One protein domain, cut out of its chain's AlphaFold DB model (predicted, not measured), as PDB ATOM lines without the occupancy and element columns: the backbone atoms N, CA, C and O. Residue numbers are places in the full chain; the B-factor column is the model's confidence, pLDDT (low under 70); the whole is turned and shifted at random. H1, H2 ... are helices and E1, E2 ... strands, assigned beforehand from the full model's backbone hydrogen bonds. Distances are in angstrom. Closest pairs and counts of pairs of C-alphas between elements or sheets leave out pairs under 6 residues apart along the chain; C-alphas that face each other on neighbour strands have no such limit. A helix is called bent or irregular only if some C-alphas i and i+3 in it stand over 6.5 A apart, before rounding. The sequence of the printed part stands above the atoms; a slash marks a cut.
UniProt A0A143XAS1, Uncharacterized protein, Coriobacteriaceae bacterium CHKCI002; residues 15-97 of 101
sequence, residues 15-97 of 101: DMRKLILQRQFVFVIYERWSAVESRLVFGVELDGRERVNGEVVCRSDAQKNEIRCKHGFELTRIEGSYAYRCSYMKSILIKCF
ATOM      1  N   ASP A  15     110.976  97.452 108.828       68.50
ATOM      2  CA  ASP A  15     111.741  98.707 108.855       68.50
ATOM      3  C   ASP A  15     112.462  98.890 110.200       68.50
ATOM      4  O   ASP A  15     113.601  99.353 110.260       68.50
ATOM      5  N   MET A  16     111.828  98.439 111.285       70.38
ATOM      6  CA  MET A  16     112.367  98.510 112.639       70.38
ATOM      7  C   MET A  16     113.458  97.457 112.873       70.38
ATOM      8  O   MET A  16     114.505  97.763 113.442       70.38
ATOM      9  N   ARG A  17     113.278  96.230 112.356       70.31
ATOM     10  CA  ARG A  17     114.351  95.217 112.332       70.31
ATOM     11  C   ARG A  17     115.569  95.717 111.564       70.31
ATOM     12  O   ARG A  17     116.693  95.551 112.029       70.31
ATOM     13  N   LYS A  18     115.346  96.352 110.412       71.44
ATOM     14  CA  LYS A  18     116.409  96.953 109.607       71.44
ATOM     15  C   LYS A  18     117.128  98.066 110.377       71.44
ATOM     16  O   LYS A  18     118.353  98.059 110.403       71.44
ATOM     17  N   LEU A  19     116.396  98.943 111.073       72.38
ATOM     18  CA  LEU A  19     116.982  99.988 111.921       72.38
ATOM     19  C   LEU A  19     117.925  99.404 112.986       72.38
ATOM     20  O   LEU A  19     119.027  99.917 113.159       72.38
ATOM     21  N   ILE A  20     117.517  98.321 113.654       68.50
ATOM     22  CA  ILE A  20     118.298  97.668 114.717       68.50
ATOM     23  C   ILE A  20     119.523  96.937 114.159       68.50
ATOM     24  O   ILE A  20     120.610  97.071 114.709       68.50
ATOM     25  N   LEU A  21     119.367  96.185 113.066       64.88
ATOM     26  CA  LEU A  21     120.460  95.415 112.457       64.88
ATOM     27  C   LEU A  21     121.522  96.304 111.799       64.88
ATOM     28  O   LEU A  21     122.687  95.924 111.742       64.88
ATOM     29  N   GLN A  22     121.130  97.475 111.294       64.81
ATOM     30  CA  GLN A  22     122.037  98.400 110.615       64.81
ATOM     31  C   GLN A  22     122.785  99.353 111.565       64.81
ATOM     32  O   GLN A  22     123.641 100.097 111.088       64.81
ATOM     33  N   ARG A  23     122.473  99.398 112.873       65.31
ATOM     34  CA  ARG A  23     122.993 100.443 113.781       65.31
ATOM     35  C   ARG A  23     123.525  99.930 115.116       65.31
ATOM     36  O   ARG A  23     123.119  98.891 115.624       65.31
ATOM     37  N   GLN A  24     124.414 100.726 115.717       66.62
ATOM     38  CA  GLN A  24     125.020 100.479 117.029       66.62
ATOM     39  C   GLN A  24     124.075 100.882 118.172       66.62
ATOM     40  O   GLN A  24     124.297 101.858 118.893       66.62
ATOM     41  N   PHE A  25     123.002 100.120 118.354       75.69
ATOM     42  CA  PHE A  25     122.252 100.178 119.605       75.69
ATOM     43  C   PHE A  25     123.079  99.545 120.728       75.69
ATOM     44  O   PHE A  25     123.575  98.427 120.586       75.69
ATOM     45  N   VAL A  26     123.186 100.218 121.877       76.81
ATOM     46  CA  VAL A  26     123.781  99.611 123.085       76.81
ATOM     47  C   VAL A  26     122.852  98.519 123.611       76.81
ATOM     48  O   VAL A  26     123.268  97.401 123.951       76.81
ATOM     49  N   PHE A  27     121.559  98.838 123.663       77.00
ATOM     50  CA  PHE A  27     120.499  97.884 123.938       77.00
ATOM     51  C   PHE A  27     119.137  98.413 123.484       77.00
ATOM     52  O   PHE A  27     118.941  99.606 123.249       77.00
ATOM     53  N   VAL A  28     118.202  97.477 123.384       82.56
ATOM     54  CA  VAL A  28     116.793  97.687 123.067       82.56
ATOM     55  C   VAL A  28     115.956  96.911 124.080       82.56
ATOM     56  O   VAL A  28     116.386  95.855 124.549       82.56
ATOM     57  N   ILE A  29     114.789  97.440 124.429       84.00
ATOM     58  CA  ILE A  29     113.828  96.816 125.338       84.00
ATOM     59  C   ILE A  29     112.579  96.466 124.545       84.00
ATOM     60  O   ILE A  29     111.973  97.325 123.899       84.00
ATOM     61  N   TYR A  30     112.189  95.202 124.648       83.69
ATOM     62  CA  TYR A  30     110.942  94.702 124.103       83.69
ATOM     63  C   TYR A  30     109.973  94.388 125.234       83.69
ATOM     64  O   TYR A  30     110.348  93.767 126.227       83.69
ATOM     65  N   GLU A  31     108.723  94.777 125.047       83.94
ATOM     66  CA  GLU A  31     107.600  94.280 125.818       83.94
ATOM     67  C   GLU A  31     107.059  93.022 125.134       83.94
ATOM     68  O   GLU A  31     106.789  93.021 123.931       83.94
ATOM     69  N   ARG A  32     106.926  91.929 125.885       82.62
ATOM     70  CA  ARG A  32     106.382  90.673 125.364       82.62
ATOM     71  C   ARG A  32     104.863  90.685 125.519       82.62
ATOM     72  O   ARG A  32     104.372  90.688 126.640       82.62
ATOM     73  N   TRP A  33     104.134  90.674 124.406       80.44
ATOM     74  CA  TRP A  33     102.664  90.616 124.411       80.44
ATOM     75  C   TRP A  33     102.145  89.180 124.351       80.44
ATOM     76  O   TRP A  33     101.110  88.869 124.930       80.44
ATOM     77  N   SER A  34     102.874  88.284 123.683       80.62
ATOM     78  CA  SER A  34     102.536  86.862 123.618       80.62
ATOM     79  C   SER A  34     103.789  85.992 123.506       80.62
ATOM     80  O   SER A  34     104.925  86.472 123.553       80.62
ATOM     81  N   ALA A  35     103.607  84.678 123.350       76.06
ATOM     82  CA  ALA A  35     104.732  83.768 123.168       76.06
ATOM     83  C   ALA A  35     105.574  84.101 121.922       76.06
ATOM     84  O   ALA A  35     106.786  83.891 121.953       76.06
ATOM     85  N   VAL A  36     104.933  84.638 120.878       75.94
ATOM     86  CA  VAL A  36     105.505  84.875 119.543       75.94
ATOM     87  C   VAL A  36     105.517  86.347 119.129       75.94
ATOM     88  O   VAL A  36     106.141  86.679 118.124       75.94
ATOM     89  N   GLU A  37     104.869  87.230 119.894       77.44
ATOM     90  CA  GLU A  37     104.811  88.665 119.610       77.44
ATOM     91  C   GLU A  37     105.469  89.486 120.714       77.44
ATOM     92  O   GLU A  37     105.276  89.273 121.915       77.44
ATOM     93  N   SER A  38     106.271  90.457 120.293       79.44
ATOM     94  CA  SER A  38     106.890  91.432 121.181       79.44
ATOM     95  C   SER A  38     106.970  92.781 120.484       79.44
ATOM     96  O   SER A  38     107.229  92.861 119.280       79.44
ATOM     97  N   ARG A  39     106.763  93.844 121.252       82.62
ATOM     98  CA  ARG A  39     106.793  95.226 120.787       82.62
ATOM     99  C   ARG A  39     108.055  95.904 121.299       82.62
ATOM    100  O   ARG A  39     108.357  95.823 122.483       82.62
ATOM    101  N   LEU A  40     108.798  96.584 120.427       81.69
ATOM    102  CA  LEU A  40     109.877  97.465 120.877       81.69
ATOM    103  C   LEU A  40     109.255  98.658 121.598       81.69
ATOM    104  O   LEU A  40     108.395  99.329 121.034       81.69
ATOM    105  N   VAL A  41     109.707  98.921 122.818       86.75
ATOM    106  CA  VAL A  41     109.230 100.062 123.610       86.75
ATOM    107  C   VAL A  41     110.323 101.103 123.821       86.75
ATOM    108  O   VAL A  41     110.014 102.288 123.907       86.75
ATOM    109  N   PHE A  42     111.596 100.693 123.819       86.00
ATOM    110  CA  PHE A  42     112.712 101.603 124.065       86.00
ATOM    111  C   PHE A  42     114.006 101.164 123.373       86.00
ATOM    112  O   PHE A  42     114.343  99.978 123.361       86.00
ATOM    113  N   GLY A  43     114.767 102.118 122.839       84.75
ATOM    114  CA  GLY A  43     116.096 101.896 122.273       84.75
ATOM    115  C   GLY A  43     117.102 102.942 122.741       84.75
ATOM    116  O   GLY A  43     116.784 104.129 122.815       84.75
ATOM    117  N   VAL A  44     118.333 102.502 123.013       83.69
ATOM    118  CA  VAL A  44     119.463 103.389 123.326       83.69
ATOM    119  C   VAL A  44     120.521 103.284 122.242       83.69
ATOM    120  O   VAL A  44     121.100 102.214 122.027       83.69
ATOM    121  N   GLU A  45     120.799 104.405 121.588       83.88
ATOM    122  CA  GLU A  45     121.827 104.522 120.554       83.88
ATOM    123  C   GLU A  45     123.036 105.301 121.083       83.88
ATOM    124  O   GLU A  45     122.880 106.316 121.774       83.88
ATOM    125  N   LEU A  46     124.245 104.843 120.742       80.94
ATOM    126  CA  LEU A  46     125.438 105.655 120.956       80.94
ATOM    127  C   LEU A  46     125.494 106.783 119.949       80.94
ATOM    128  O   LEU A  46     125.291 106.611 118.748       80.94
ATOM    129  N   ASP A  47     125.865 107.942 120.452       76.94
ATOM    130  CA  ASP A  47     126.166 109.065 119.613       76.94
ATOM    131  C   ASP A  47     127.474 108.815 118.866       76.94
ATOM    132  O   ASP A  47     128.567 108.906 119.432       76.94
ATOM    133  N   GLY A  48     127.361 108.467 117.587       66.38
ATOM    134  CA  GLY A  48     128.504 108.473 116.689       66.38
ATOM    135  C   GLY A  48     129.067 109.889 116.632       66.38
ATOM    136  O   GLY A  48     128.379 110.809 116.193       66.38
ATOM    137  N   ARG A  49     130.323 110.069 117.058       59.78
ATOM    138  CA  ARG A  49     131.052 111.353 117.006       59.78
ATOM    139  C   ARG A  49     131.258 111.892 115.581       59.78
ATOM    140  O   ARG A  49     131.852 112.947 115.413       59.78
ATOM    141  N   GLU A  50     130.722 111.224 114.565       56.53
ATOM    142  CA  GLU A  50     130.762 111.602 113.148       56.53
ATOM    143  C   GLU A  50     129.838 112.786 112.803       56.53
ATOM    144  O   GLU A  50     129.339 112.914 111.687       56.53
ATOM    145  N   ARG A  51     129.601 113.691 113.760       59.91
ATOM    146  CA  ARG A  51     128.885 114.950 113.539       59.91
ATOM    147  C   ARG A  51     129.807 115.983 112.903       59.91
ATOM    148  O   ARG A  51     130.121 117.011 113.493       59.91
ATOM    149  N   VAL A  52     130.214 115.709 111.673       55.34
ATOM    150  CA  VAL A  52     130.677 116.749 110.758       55.34
ATOM    151  C   VAL A  52     129.534 116.951 109.770       55.34
ATOM    152  O   VAL A  52     129.295 116.114 108.909       55.34
ATOM    153  N   ASN A  53     128.741 117.999 110.015       55.28
ATOM    154  CA  ASN A  53     127.540 118.426 109.285       55.28
ATOM    155  C   ASN A  53     127.460 117.956 107.818       55.28
ATOM    156  O   ASN A  53     128.053 118.568 106.933       55.28
ATOM    157  N   GLY A  54     126.658 116.922 107.552       67.38
ATOM    158  CA  GLY A  54     126.360 116.451 106.199       67.38
ATOM    159  C   GLY A  54     124.893 116.053 106.043       67.38
ATOM    160  O   GLY A  54     124.275 115.550 106.985       67.38
ATOM    161  N   GLU A  55     124.334 116.238 104.842       68.06
ATOM    162  CA  GLU A  55     122.936 115.901 104.505       68.06
ATOM    163  C   GLU A  55     122.543 114.460 104.869       68.06
ATOM    164  O   GLU A  55     121.391 114.183 105.208       68.06
ATOM    165  N   VAL A  56     123.509 113.536 104.844       69.94
ATOM    166  CA  VAL A  56     123.331 112.121 105.194       69.94
ATOM    167  C   VAL A  56     122.844 111.950 106.639       69.94
ATOM    168  O   VAL A  56     121.967 111.125 106.899       69.94
ATOM    169  N   VAL A  57     123.355 112.757 107.574       69.94
ATOM    170  CA  VAL A  57     122.974 112.699 108.995       69.94
ATOM    171  C   VAL A  57     121.540 113.189 109.183       69.94
ATOM    172  O   VAL A  57     120.763 112.552 109.891       69.94
ATOM    173  N   CYS A  58     121.163 114.265 108.489       74.88
ATOM    174  CA  CYS A  58     119.820 114.838 108.571       74.88
ATOM    175  C   CYS A  58     118.757 113.872 108.018       74.88
ATOM    176  O   CYS A  58     117.757 113.608 108.683       74.88
ATOM    177  N   ARG A  59     119.014 113.249 106.857       77.25
ATOM    178  CA  ARG A  59     118.121 112.222 106.281       77.25
ATOM    179  C   ARG A  59     118.007 110.993 107.186       77.25
ATOM    180  O   ARG A  59     116.922 110.447 107.362       77.25
ATOM    181  N   SER A  60     119.120 110.585 107.792       74.19
ATOM    182  CA  SER A  60     119.173 109.477 108.747       74.19
ATOM    183  C   SER A  60     118.337 109.750 110.002       74.19
ATOM    184  O   SER A  60     117.590 108.875 110.437       74.19
ATOM    185  N   ASP A  61     118.449 110.939 110.594       77.00
ATOM    186  CA  ASP A  61     117.678 111.299 111.790       77.00
ATOM    187  C   ASP A  61     116.189 111.509 111.467       77.00
ATOM    188  O   ASP A  61     115.334 111.077 112.243       77.00
ATOM    189  N   ALA A  62     115.858 112.053 110.290       81.44
ATOM    190  CA  ALA A  62     114.477 112.144 109.813       81.44
ATOM    191  C   ALA A  62     113.827 110.755 109.682       81.44
ATOM    192  O   ALA A  62     112.742 110.529 110.215       81.44
ATOM    193  N   GLN A  63     114.529 109.796 109.071       82.38
ATOM    194  CA  GLN A  63     114.045 108.420 108.935       82.38
ATOM    195  C   GLN A  63     113.840 107.743 110.299       82.38
ATOM    196  O   GLN A  63     112.872 107.011 110.503       82.38
ATOM    197  N   LYS A  64     114.731 107.988 111.268       77.94
ATOM    198  CA  LYS A  64     114.572 107.463 112.633       77.94
ATOM    199  C   LYS A  64     113.349 108.041 113.324       77.94
ATOM    200  O   LYS A  64     112.623 107.286 113.963       77.94
ATOM    201  N   ASN A  65     113.122 109.345 113.192       81.69
ATOM    202  CA  ASN A  65     111.939 109.989 113.750       81.69
ATOM    203  C   ASN A  65     110.658 109.447 113.118       81.69
ATOM    204  O   ASN A  65     109.707 109.169 113.839       81.69
ATOM    205  N   GLU A  66     110.648 109.210 111.809       83.44
ATOM    206  CA  GLU A  66     109.503 108.604 111.132       83.44
ATOM    207  C   GLU A  66     109.205 107.195 111.670       83.44
ATOM    208  O   GLU A  66     108.077 106.907 112.066       83.44
ATOM    209  N   ILE A  67     110.224 106.335 111.777       79.00
ATOM    210  CA  ILE A  67     110.078 104.978 112.330       79.00
ATOM    211  C   ILE A  67     109.649 105.042 113.807       79.00
ATOM    212  O   ILE A  67     108.786 104.272 114.235       79.00
ATOM    213  N   ARG A  68     110.198 105.985 114.585       79.75
ATOM    214  CA  ARG A  68     109.818 106.238 115.983       79.75
ATOM    215  C   ARG A  68     108.338 106.598 116.099       79.75
ATOM    216  O   ARG A  68     107.626 105.974 116.882       79.75
ATOM    217  N   CYS A  69     107.865 107.553 115.302       80.19
ATOM    218  CA  CYS A  69     106.464 107.973 115.273       80.19
ATOM    219  C   CYS A  69     105.540 106.844 114.800       80.19
ATOM    220  O   CYS A  69     104.504 106.610 115.413       80.19
ATOM    221  N   LYS A  70     105.939 106.106 113.758       82.56
ATOM    222  CA  LYS A  70     105.161 105.006 113.170       82.56
ATOM    223  C   LYS A  70     104.937 103.845 114.141       82.56
ATOM    224  O   LYS A  70     103.864 103.252 114.141       82.56
ATOM    225  N   HIS A  71     105.938 103.500 114.951       79.38
ATOM    226  CA  HIS A  71     105.886 102.326 115.834       79.38
ATOM    227  C   HIS A  71     105.665 102.671 117.320       79.38
ATOM    228  O   HIS A  71     105.369 101.786 118.132       79.38
ATOM    229  N   GLY A  72     105.752 103.955 117.681       81.75
ATOM    230  CA  GLY A  72     105.459 104.457 119.023       81.75
ATOM    231  C   GLY A  72     106.405 103.915 120.094       81.75
ATOM    232  O   GLY A  72     105.947 103.583 121.183       81.75
ATOM    233  N   PHE A  73     107.690 103.771 119.768       83.81
ATOM    234  CA  PHE A  73     108.739 103.438 120.735       83.81
ATOM    235  C   PHE A  73     109.562 104.684 121.062       83.81
ATOM    236  O   PHE A  73     109.589 105.654 120.300       83.81
ATOM    237  N   GLU A  74     110.253 104.675 122.192       85.88
ATOM    238  CA  GLU A  74     111.141 105.765 122.576       85.88
ATOM    239  C   GLU A  74     112.590 105.469 122.160       85.88
ATOM    240  O   GLU A  74     113.082 104.348 122.287       85.88
ATOM    241  N   LEU A  75     113.278 106.482 121.629       85.00
ATOM    242  CA  LEU A  75     114.671 106.394 121.202       85.00
ATOM    243  C   LEU A  75     115.474 107.487 121.894       85.00
ATOM    244  O   LEU A  75     115.244 108.670 121.640       85.00
ATOM    245  N   THR A  76     116.449 107.078 122.702       84.00
ATOM    246  CA  THR A  76     117.347 107.998 123.401       84.00
ATOM    247  C   THR A  76     118.771 107.822 122.904       84.00
ATOM    248  O   THR A  76     119.288 106.708 122.785       84.00
ATOM    249  N   ARG A  77     119.417 108.950 122.617       81.88
ATOM    250  CA  ARG A  77     120.809 109.006 122.182       81.88
ATOM    251  C   ARG A  77     121.683 109.430 123.349       81.88
ATOM    252  O   ARG A  77     121.340 110.366 124.066       81.88
ATOM    253  N   ILE A  78     122.803 108.746 123.527       83.38
ATOM    254  CA  ILE A  78     123.743 109.022 124.615       83.38
ATOM    255  C   ILE A  78     125.143 109.230 124.064       83.38
ATOM    256  O   ILE A  78     125.542 108.572 123.108       83.38
ATOM    257  N   GLU A  79     125.918 110.114 124.683       81.56
ATOM    258  CA  GLU A  79     127.303 110.318 124.276       81.56
ATOM    259  C   GLU A  79     128.107 109.011 124.418       81.56
ATOM    260  O   GLU A  79     127.921 108.248 125.372       81.56
ATOM    261  N   GLY A  80     129.030 108.752 123.487       78.31
ATOM    262  CA  GLY A  80     129.837 107.525 123.479       78.31
ATOM    263  C   GLY A  80     130.612 107.269 124.781       78.31
ATOM    264  O   GLY A  80     130.841 106.116 125.141       78.31
ATOM    265  N   SER A  81     130.944 108.320 125.538       81.38
ATOM    266  CA  SER A  81     131.562 108.235 126.871       81.38
ATOM    267  C   SER A  81     130.719 107.434 127.884       81.38
ATOM    268  O   SER A  81     131.264 106.817 128.800       81.38
ATOM    269  N   TYR A  82     129.397 107.362 127.692       82.81
ATOM    270  CA  TYR A  82     128.466 106.615 128.541       82.81
ATOM    271  C   TYR A  82     128.245 105.164 128.089       82.81
ATOM    272  O   TYR A  82     127.569 104.410 128.793       82.81
ATOM    273  N   ALA A  83     128.841 104.723 126.976       79.62
ATOM    274  CA  ALA A  83     128.627 103.384 126.418       79.62
ATOM    275  C   ALA A  83     128.893 102.255 127.423       79.62
ATOM    276  O   ALA A  83     128.106 101.308 127.545       79.62
ATOM    277  N   TYR A  84     129.979 102.377 128.189       81.88
ATOM    278  CA  TYR A  84     130.338 101.392 129.205       81.88
ATOM    279  C   TYR A  84     129.335 101.378 130.368       81.88
ATOM    280  O   TYR A  84     128.932 100.312 130.830       81.88
ATOM    281  N   ARG A  85     128.848 102.554 130.790       85.31
ATOM    282  CA  ARG A  85     127.826 102.678 131.845       85.31
ATOM    283  C   ARG A  85     126.503 102.052 131.410       85.31
ATOM    284  O   ARG A  85     125.884 101.329 132.183       85.31
ATOM    285  N   CYS A  86     126.100 102.257 130.160       82.19
ATOM    286  CA  CYS A  86     124.887 101.648 129.621       82.19
ATOM    287  C   CYS A  86     125.028 100.138 129.420       82.19
ATOM    288  O   CYS A  86     124.073  99.403 129.666       82.19
ATOM    289  N   SER A  87     126.223  99.654 129.078       80.44
ATOM    290  CA  SER A  87     126.521  98.215 129.078       80.44
ATOM    291  C   SER A  87     126.440  97.615 130.486       80.44
ATOM    292  O   SER A  87     125.874  96.536 130.670       80.44
ATOM    293  N   TYR A  88     126.929  98.330 131.503       86.50
ATOM    294  CA  TYR A  88     126.802  97.911 132.897       86.50
ATOM    295  C   TYR A  88     125.338  97.886 133.356       86.50
ATOM    296  O   TYR A  88     124.877  96.872 133.882       86.50
ATOM    297  N   MET A  89     124.574  98.941 133.065       86.06
ATOM    298  CA  MET A  89     123.134  98.997 133.330       86.06
ATOM    299  C   MET A  89     122.388  97.843 132.650       86.06
ATOM    300  O   MET A  89     121.591  97.171 133.298       86.06
ATOM    301  N   LYS A  90     122.703  97.533 131.385       83.00
ATOM    302  CA  LYS A  90     122.160  96.363 130.677       83.00
ATOM    303  C   LYS A  90     122.419  95.067 131.444       83.00
ATOM    304  O   LYS A  90     121.519  94.242 131.557       83.00
ATOM    305  N   SER A  91     123.622  94.888 131.995       84.62
ATOM    306  CA  SER A  91     123.953  93.695 132.783       84.62
ATOM    307  C   SER A  91     123.116  93.585 134.064       84.62
ATOM    308  O   SER A  91     122.685  92.488 134.414       84.62
ATOM    309  N   ILE A  92     122.837  94.713 134.729       87.88
ATOM    310  CA  ILE A  92     121.961  94.767 135.906       87.88
ATOM    311  C   ILE A  92     120.535  94.408 135.502       87.88
ATOM    312  O   ILE A  92     119.945  93.519 136.105       87.88
ATOM    313  N   LEU A  93     120.007  95.043 134.452       83.31
ATOM    314  CA  LEU A  93     118.652  94.793 133.966       83.31
ATOM    315  C   LEU A  93     118.467  93.314 133.611       83.31
ATOM    316  O   LEU A  93     117.531  92.686 134.094       83.31
ATOM    317  N   ILE A  94     119.401  92.723 132.858       83.50
ATOM    318  CA  ILE A  94     119.361  91.287 132.548       83.50
ATOM    319  C   ILE A  94     119.310  90.464 133.834       83.50
ATOM    320  O   ILE A  94     118.451  89.603 133.945       83.50
ATOM    321  N   LYS A  95     120.159  90.737 134.831       86.00
ATOM    322  CA  LYS A  95     120.140  89.997 136.107       86.00
ATOM    323  C   LYS A  95     118.817  90.149 136.864       86.00
ATOM    324  O   LYS A  95     118.310  89.164 137.387       86.00
ATOM    325  N   CYS A  96     118.247  91.351 136.907       85.94
ATOM    326  CA  CYS A  96     116.974  91.615 137.581       85.94
ATOM    327  C   CYS A  96     115.793  90.877 136.937       85.94
ATOM    328  O   CYS A  96     114.850  90.509 137.638       85.94
ATOM    329  N   PHE A  97     115.840  90.669 135.620       80.94
ATOM    330  CA  PHE A  97     114.751  90.055 134.861       80.94
ATOM    331  C   PHE A  97     114.994  88.580 134.498       80.94
ATOM    332  O   PHE A  97     114.030  87.867 134.246       80.94
TER     333      PHE A  97
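AT A GLANCE: This is residues 15 to 97 of the 101 residues of an uncharacterized protein of Coriobacteriaceae bacterium CHKCI002 (UniProt A0A143XAS1). Look first for a narrow three-stranded sheet, with long H3 along one face and short H1 over the other; H2 only grazes it, and residues 50 to 62 stick out. The 83 printed residues hold three named helices and three strands, H1 E1 E2 H2 E3 H3, class mixed; the sheet, order E1 E2 E3, is mixed. It is only just compact, close to loose: radius of gyration of the C-alphas 14.0 A, spans 42 by 29 by 17 A.

IN THESE COORDINATES: Find E2, residues 38 to 47, 26.2 A long, bending 52 degrees at residue 41; E1 is 25 to 32, E3 74 to 79. H1, 15 to 21, begins at C-alpha 15 (111.741, 98.707, 108.855). H2, 55 to 71, spans 24.6 A. H3, 80 to 97, spans 25.7 A to C-alpha 97 (114.751, 90.055, 134.861); it is irregular, C-alphas 81 and 84 being 7.3 A apart.

HOW THE PARTS SIT: Hairpin E1 and E2 is antiparallel, N 29 and O 42 within hydrogen-bond range at 2.8 A; E2 and E3 are parallel, N 43 and O 74 at 2.8 A. E2, H2, E3 form a strand-helix-strand unit, parallel strands joined through a helix, its crossover right-handed. H3's height over the sheet is 9.8 A; its closest C-alphas to E1 are Ser 87 and Val 26, 6.7 A. H1 and H2 only just touch, 3 pairs within 8 A. Every O i to N i+4 pair is within range in H1 and H2, 12 of 14 in H3.

THE WHOLE: The farthest C-alphas, Ala 35 and Val 52, are 43.8 A apart. The printed part has no cut and no long link; pLDDT is under 70 at residues 15, 20 to 24 and 48 to 57.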